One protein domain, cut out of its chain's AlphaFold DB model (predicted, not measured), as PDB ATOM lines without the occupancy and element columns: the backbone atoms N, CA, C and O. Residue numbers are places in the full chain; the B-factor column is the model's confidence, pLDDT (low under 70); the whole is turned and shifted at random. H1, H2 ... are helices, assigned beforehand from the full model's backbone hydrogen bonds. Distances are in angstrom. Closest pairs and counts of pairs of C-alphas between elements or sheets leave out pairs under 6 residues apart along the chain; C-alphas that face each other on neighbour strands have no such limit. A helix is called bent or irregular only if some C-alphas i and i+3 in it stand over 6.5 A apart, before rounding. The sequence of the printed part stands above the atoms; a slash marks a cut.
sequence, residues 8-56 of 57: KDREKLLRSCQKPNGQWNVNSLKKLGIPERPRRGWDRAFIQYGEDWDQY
ATOM      1  N   LYS A   8     368.693 330.248 255.246       90.25
ATOM      2  CA  LYS A   8     369.644 329.966 254.153       90.25
ATOM      3  C   LYS A   8     370.436 328.677 254.399       90.25
ATOM      4  O   LYS A   8     370.617 327.887 253.478       90.25
ATOM      5  N   ASP A   9     370.866 328.449 255.636       90.25
ATOM      6  CA  ASP A   9     371.597 327.239 256.017       90.25
ATOM      7  C   ASP A   9     370.690 326.002 256.015       90.25
ATOM      8  O   ASP A   9     371.112 324.946 255.548       90.25
ATOM      9  N   ARG A  10     369.421 326.140 256.433       90.44
ATOM     10  CA  ARG A  10     368.409 325.076 256.300       90.44
ATOM     11  C   ARG A  10     368.145 324.710 254.847       90.44
ATOM     12  O   ARG A  10     368.106 323.530 254.527       90.44
ATOM     13  N   GLU A  11     368.025 325.695 253.960       91.25
ATOM     14  CA  GLU A  11     367.868 325.436 252.526       91.25
ATOM     15  C   GLU A  11     369.093 324.719 251.947       91.25
ATOM     16  O   GLU A  11     368.945 323.741 251.216       91.25
ATOM     17  N   LYS A  12     370.309 325.150 252.304       91.31
ATOM     18  CA  LYS A  12     371.546 324.489 251.863       91.31
ATOM     19  C   LYS A  12     371.626 323.045 252.369       91.31
ATOM     20  O   LYS A  12     371.970 322.150 251.598       91.31
ATOM     21  N   LEU A  13     371.277 322.814 253.635       90.19
ATOM     22  CA  LEU A  13     371.208 321.483 254.236       90.19
ATOM     23  C   LEU A  13     370.176 320.607 253.519       90.19
ATOM     24  O   LEU A  13     370.487 319.478 253.142       90.19
ATOM     25  N   LEU A  14     368.982 321.141 253.265       89.12
ATOM     26  CA  LEU A  14     367.931 320.426 252.555       89.12
ATOM     27  C   LEU A  14     368.381 320.056 251.140       89.12
ATOM     28  O   LEU A  14     368.343 318.885 250.779       89.12
ATOM     29  N   ARG A  15     368.919 321.010 250.373       89.75
ATOM     30  CA  ARG A  15     369.472 320.756 249.032       89.75
ATOM     31  C   ARG A  15     370.577 319.699 249.047       89.75
ATOM     32  O   ARG A  15     370.646 318.899 248.123       89.75
ATOM     33  N   SER A  16     371.397 319.638 250.099       90.31
ATOM     34  CA  SER A  16     372.420 318.587 250.246       90.31
ATOM     35  C   SER A  16     371.832 317.181 250.443       90.31
ATOM     36  O   SER A  16     372.490 316.182 250.159       90.31
ATOM     37  N   CYS A  17     370.575 317.091 250.890       89.62
ATOM     38  CA  CYS A  17     369.824 315.840 250.984       89.62
ATOM     39  C   CYS A  17     369.191 315.431 249.648       89.62
ATOM     40  O   CYS A  17     368.676 314.318 249.546       89.62
ATOM     41  N   GLN A  18     369.202 316.298 248.634       90.38
ATOM     42  CA  GLN A  18     368.656 316.002 247.317       90.38
ATOM     43  C   GLN A  18     369.720 315.333 246.443       90.38
ATOM     44  O   GLN A  18     370.870 315.764 246.371       90.38
ATOM     45  N   LYS A  19     369.343 314.244 245.782       88.62
ATOM     46  CA  LYS A  19     370.190 313.541 244.820       88.62
ATOM     47  C   LYS A  19     370.223 314.312 243.488       88.62
ATOM     48  O   LYS A  19     369.286 315.054 243.191       88.62
ATOM     49  N   PRO A  20     371.230 314.070 242.626       87.12
ATOM     50  CA  PRO A  20     371.328 314.711 241.308       87.12
ATOM     51  C   PRO A  20     370.114 314.470 240.398       87.12
ATOM     52  O   PRO A  20     369.827 315.270 239.520       87.12
ATOM     53  N   ASN A  21     369.382 313.377 240.622       87.62
ATOM     54  CA  ASN A  21     368.167 313.028 239.887       87.62
ATOM     55  C   ASN A  21     366.893 313.710 240.433       87.62
ATOM     56  O   ASN A  21     365.789 313.314 240.072       87.62
ATOM     57  N   GLY A  22     367.030 314.672 241.354       83.06
ATOM     58  CA  GLY A  22     365.918 315.399 241.969       83.06
ATOM     59  C   GLY A  22     365.194 314.647 243.091       83.06
ATOM     60  O   GLY A  22     364.367 315.249 243.777       83.06
ATOM     61  N   GLN A  23     365.512 313.370 243.330       87.69
ATOM     62  CA  GLN A  23     364.916 312.589 244.416       87.69
ATOM     63  C   GLN A  23     365.557 312.924 245.763       87.69
ATOM     64  O   GLN A  23     366.751 313.212 245.854       87.69
ATOM     65  N   TRP A  24     364.790 312.806 246.841       89.50
ATOM     66  CA  TRP A  24     365.318 312.986 248.187       89.50
ATOM     67  C   TRP A  24     366.069 311.747 248.683       89.50
ATOM     68  O   TRP A  24     365.676 310.603 248.446       89.50
ATOM     69  N   ASN A  25     367.167 311.963 249.404       90.88
ATOM     70  CA  ASN A  25     367.859 310.905 250.121       90.88
ATOM     71  C   ASN A  25     367.143 310.629 251.447       90.88
ATOM     72  O   ASN A  25     367.340 311.347 252.426       90.88
ATOM     73  N   VAL A  26     366.347 309.559 251.477       88.81
ATOM     74  CA  VAL A  26     365.564 309.126 252.646       88.81
ATOM     75  C   VAL A  26     366.423 308.991 253.907       88.81
ATOM     76  O   VAL A  26     366.006 309.419 254.979       88.81
ATOM     77  N   ASN A  27     367.651 308.474 253.794       89.69
ATOM     78  CA  ASN A  27     368.546 308.342 254.947       89.69
ATOM     79  C   ASN A  27     368.985 309.704 255.496       89.69
ATOM     80  O   ASN A  27     369.105 309.866 256.710       89.69
ATOM     81  N   SER A  28     369.219 310.686 254.622       90.12
ATOM     82  CA  SER A  28     369.547 312.052 255.041       90.12
ATOM     83  C   SER A  28     368.333 312.756 255.646       90.12
ATOM     84  O   SER A  28     368.467 313.370 256.697       90.12
ATOM     85  N   LEU A  29     367.144 312.602 255.053       89.06
ATOM     86  CA  LEU A  29     365.895 313.145 255.597       89.06
ATOM     87  C   LEU A  29     365.571 312.573 256.982       89.06
ATOM     88  O   LEU A  29     365.277 313.326 257.906       89.06
ATOM     89  N   LYS A  30     365.739 311.259 257.164       88.94
ATOM     90  CA  LYS A  30     365.527 310.586 258.450       88.94
ATOM     91  C   LYS A  30     366.437 311.138 259.553       88.94
ATOM     92  O   LYS A  30     366.002 311.260 260.693       88.94
ATOM     93  N   LYS A  31     367.678 311.526 259.225       88.12
ATOM     94  CA  LYS A  31     368.599 312.191 260.173       88.12
ATOM     95  C   LYS A  31     368.140 313.594 260.583       88.12
ATOM     96  O   LYS A  31     368.575 314.075 261.624       88.12
ATOM     97  N   LEU A  32     367.293 314.228 259.776       85.38
ATOM     98  CA  LEU A  32     366.682 315.533 260.039       85.38
ATOM     99  C   LEU A  32     365.292 315.417 260.687       85.38
ATOM    100  O   LEU A  32     364.602 316.422 260.813       85.38
ATOM    101  N   GLY A  33     364.857 314.206 261.057       86.75
ATOM    102  CA  GLY A  33     363.520 313.968 261.609       86.75
ATOM    103  C   GLY A  33     362.397 314.007 260.569       86.75
ATOM    104  O   GLY A  33     361.226 313.982 260.932       86.75
ATOM    105  N   ILE A  34     362.728 314.051 259.276       89.12
ATOM    106  CA  ILE A  34     361.741 314.073 258.196       89.12
ATOM    107  C   ILE A  34     361.396 312.624 257.812       89.12
ATOM    108  O   ILE A  34     362.307 311.840 257.513       89.12
ATOM    109  N   PRO A  35     360.107 312.233 257.823       87.31
ATOM    110  CA  PRO A  35     359.687 310.881 257.471       87.31
ATOM    111  C   PRO A  35     359.927 310.598 255.982       87.31
ATOM    112  O   PRO A  35     360.054 311.511 255.174       87.31
ATOM    113  N   GLU A  36     359.948 309.320 255.595       85.06
ATOM    114  CA  GLU A  36     360.154 308.907 254.193       85.06
ATOM    115  C   GLU A  36     359.073 309.452 253.245       85.06
ATOM    116  O   GLU A  36     359.350 309.775 252.091       85.06
ATOM    117  N   ARG A  37     357.842 309.583 253.752       85.06
ATOM    118  CA  ARG A  37     356.693 310.153 253.041       85.06
ATOM    119  C   ARG A  37     356.197 311.403 253.766       85.06
ATOM    120  O   ARG A  37     355.218 311.329 254.508       85.06
ATOM    121  N   PRO A  38     356.887 312.535 253.607       86.12
ATOM    122  CA  PRO A  38     356.488 313.777 254.246       86.12
ATOM    123  C   PRO A  38     355.289 314.417 253.527       86.12
ATOM    124  O   PRO A  38     355.045 314.174 252.341       86.12
ATOM    125  N   ARG A  39     354.518 315.231 254.259       88.62
ATOM    126  CA  ARG A  39     353.319 315.910 253.736       88.62
ATOM    127  C   ARG A  39     353.673 316.908 252.638       88.62
ATOM    128  O   ARG A  39     354.771 317.451 252.601       88.62
ATOM    129  N   ARG A  40     352.739 317.185 251.726       89.06
ATOM    130  CA  ARG A  40     352.970 318.142 250.632       89.06
ATOM    131  C   ARG A  40     353.320 319.525 251.204       89.06
ATOM    132  O   ARG A  40     352.553 320.064 251.984       89.06
ATOM    133  N   GLY A  41     354.445 320.109 250.784       88.75
ATOM    134  CA  GLY A  41     354.914 321.418 251.271       88.75
ATOM    135  C   GLY A  41     355.880 321.366 252.464       88.75
ATOM    136  O   GLY A  41     356.329 322.420 252.920       88.75
ATOM    137  N   TRP A  42     356.241 320.165 252.931       92.06
ATOM    138  CA  TRP A  42     357.214 319.947 254.006       92.06
ATOM    139  C   TRP A  42     358.569 320.609 253.781       92.06
ATOM    140  O   TRP A  42     359.166 321.115 254.720       92.06
ATOM    141  N   ASP A  43     359.053 320.636 252.545       90.69
ATOM    142  CA  ASP A  43     360.346 321.196 252.172       90.69
ATOM    143  C   ASP A  43     360.379 322.701 252.465       90.69
ATOM    144  O   ASP A  43     361.319 323.221 253.072       90.69
ATOM    145  N   ARG A  44     359.292 323.395 252.116       91.69
ATOM    146  CA  ARG A  44     359.131 324.828 252.362       91.69
ATOM    147  C   ARG A  44     358.932 325.121 253.847       91.69
ATOM    148  O   ARG A  44     359.540 326.062 254.360       91.69
ATOM    149  N   ALA A  45     358.137 324.301 254.536       91.56
ATOM    150  CA  ALA A  45     357.928 324.417 255.975       91.56
ATOM    151  C   ALA A  45     359.215 324.146 256.765       91.56
ATOM    152  O   ALA A  45     359.531 324.899 257.677       91.56
ATOM    153  N   PHE A  46     360.027 323.165 256.371       91.81
ATOM    154  CA  PHE A  46     361.326 322.879 256.984       91.81
ATOM    155  C   PHE A  46     362.294 324.051 256.840       91.81
ATOM    156  O   PHE A  46     362.918 324.493 257.809       91.81
ATOM    157  N   ILE A  47     362.372 324.637 255.645       90.94
ATOM    158  CA  ILE A  47     363.196 325.825 255.402       90.94
ATOM    159  C   ILE A  47     362.747 327.003 256.284       90.94
ATOM    160  O   ILE A  47     363.589 327.763 256.765       90.94
ATOM    161  N   GLN A  48     361.441 327.153 256.518       90.69
ATOM    162  CA  GLN A  48     360.871 328.291 257.239       90.69
ATOM    163  C   GLN A  48     360.856 328.108 258.764       90.69
ATOM    164  O   GLN A  48     361.334 328.986 259.487       90.69
ATOM    165  N   TYR A  49     360.433 326.945 259.249       89.69
ATOM    166  CA  TYR A  49     360.184 326.640 260.663       89.69
ATOM    167  C   TYR A  49     361.218 325.688 261.285       89.69
ATOM    168  O   TYR A  49     361.419 325.727 262.491       89.69
ATOM    169  N   GLY A  50     361.983 324.938 260.486       88.62
ATOM    170  CA  GLY A  50     363.066 324.094 261.002       88.62
ATOM    171  C   GLY A  50     362.512 322.788 261.545       88.62
ATOM    172  O   GLY A  50     361.884 322.070 260.783       88.62
ATOM    173  N   GLU A  51     362.753 322.479 262.820       85.75
ATOM    174  CA  GLU A  51     362.270 321.248 263.468       85.75
ATOM    175  C   GLU A  51     360.739 321.199 263.588       85.75
ATOM    176  O   GLU A  51     360.153 320.140 263.385       85.75
ATOM    177  N   ASP A  52     360.079 322.341 263.791       86.81
ATOM    178  CA  ASP A  52     358.617 322.436 263.947       86.81
ATOM    179  C   ASP A  52     357.830 322.365 262.631       86.81
ATOM    180  O   ASP A  52     356.627 322.614 262.601       86.81
ATOM    181  N   TRP A  53     358.486 322.050 261.516       90.00
ATOM    182  CA  TRP A  53     357.877 322.081 260.188       90.00
ATOM    183  C   TRP A  53     356.585 321.269 260.066       90.00
ATOM    184  O   TRP A  53     355.699 321.705 259.338       90.00
ATOM    185  N   ASP A  54     356.465 320.143 260.781       86.81
ATOM    186  CA  ASP A  54     355.292 319.257 260.753       86.81
ATOM    187  C   ASP A  54     354.007 319.952 261.249       86.81
ATOM    188  O   ASP A  54     352.912 319.629 260.798       86.81
ATOM    189  N   GLN A  55     354.127 320.973 262.108       87.62
ATOM    190  CA  GLN A  55     352.974 321.747 262.586       87.62
ATOM    191  C   GLN A  55     352.390 322.685 261.520       87.62
ATOM    192  O   GLN A  55     351.263 323.158 261.662       87.62
ATOM    193  N   TYR A  56     353.150 322.978 260.462       86.75
ATOM    194  CA  TYR A  56     352.821 323.998 259.466       86.75
ATOM    195  C   TYR A  56     352.545 323.408 258.069       86.75
ATOM    196  O   TYR A  56     352.637 324.137 257.077       86.75
TER     197      TYR A  56
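AT A GLANCE: This is residues 8 to 56 of the 57 residues of an uncharacterized protein of Planktothrix serta PCC 8927 (UniProt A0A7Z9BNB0). Three short helices make a small, rounded body: H1 and H3 meet crosswise near Arg 10 and Ile 47, and H2 sits near H1 with no helix touching it. H3 is irregular and folds back within itself, and loops join the three helices. The printed part has 49 residues with three named helices, H1, H2 and H3 in chain order, and no named strand; the class is all helix, with 30 residues in helices. It is compact, with a radius of gyration of the C-alphas of 9.9 A, and spans 28 by 23 by 18 A.

IN THESE COORDINATES: Find C-alpha 8 at (369.644, 329.966, 254.153); from there H1 runs through residues 8 to 16, 12.3 A from first to last C-alpha. Go on to C-alpha 26 at (365.564, 309.126, 252.646), where H2 begins; it holds residues 26 to 31 and is 8.7 A long. H3 holds residues 42 to 56 and ends at C-alpha 56 at (352.821, 323.998, 259.466), 8.1 A from C-alpha 42. Look at C-alphas 48 and 51: they are 9.5 A apart, and H3 is irregular.

HOW THE PARTS SIT: Start at H1, which touches H3; their closest C-alphas, those of Arg 10 and Ile 47, are 5.3 A apart. Their lines stand about perpendicular, at 78 degrees, though the line of H3 is a rough one. H1 and H2 are near each other, with 5 pairs of C-alphas within 10 A and no pair within 8 A, but only just: their closest C-alphas are 8.1 A apart. H2 and H3 are apart. In H1 and H2 every O i to N i+4 pair is within hydrogen-bond range; in H3 you will find 5 of 11 such pairs and 6 of 12 O i to N i+3 pairs within range.

THE WHOLE: The C-alphas of Pro 20 and Gln 55 are the two farthest apart, at 29.0 A. The printed part has no cut, and both links, of 9 and 10 residues, are short. The mean pLDDT of the printed part is 88.9, and no printed residue is under 70.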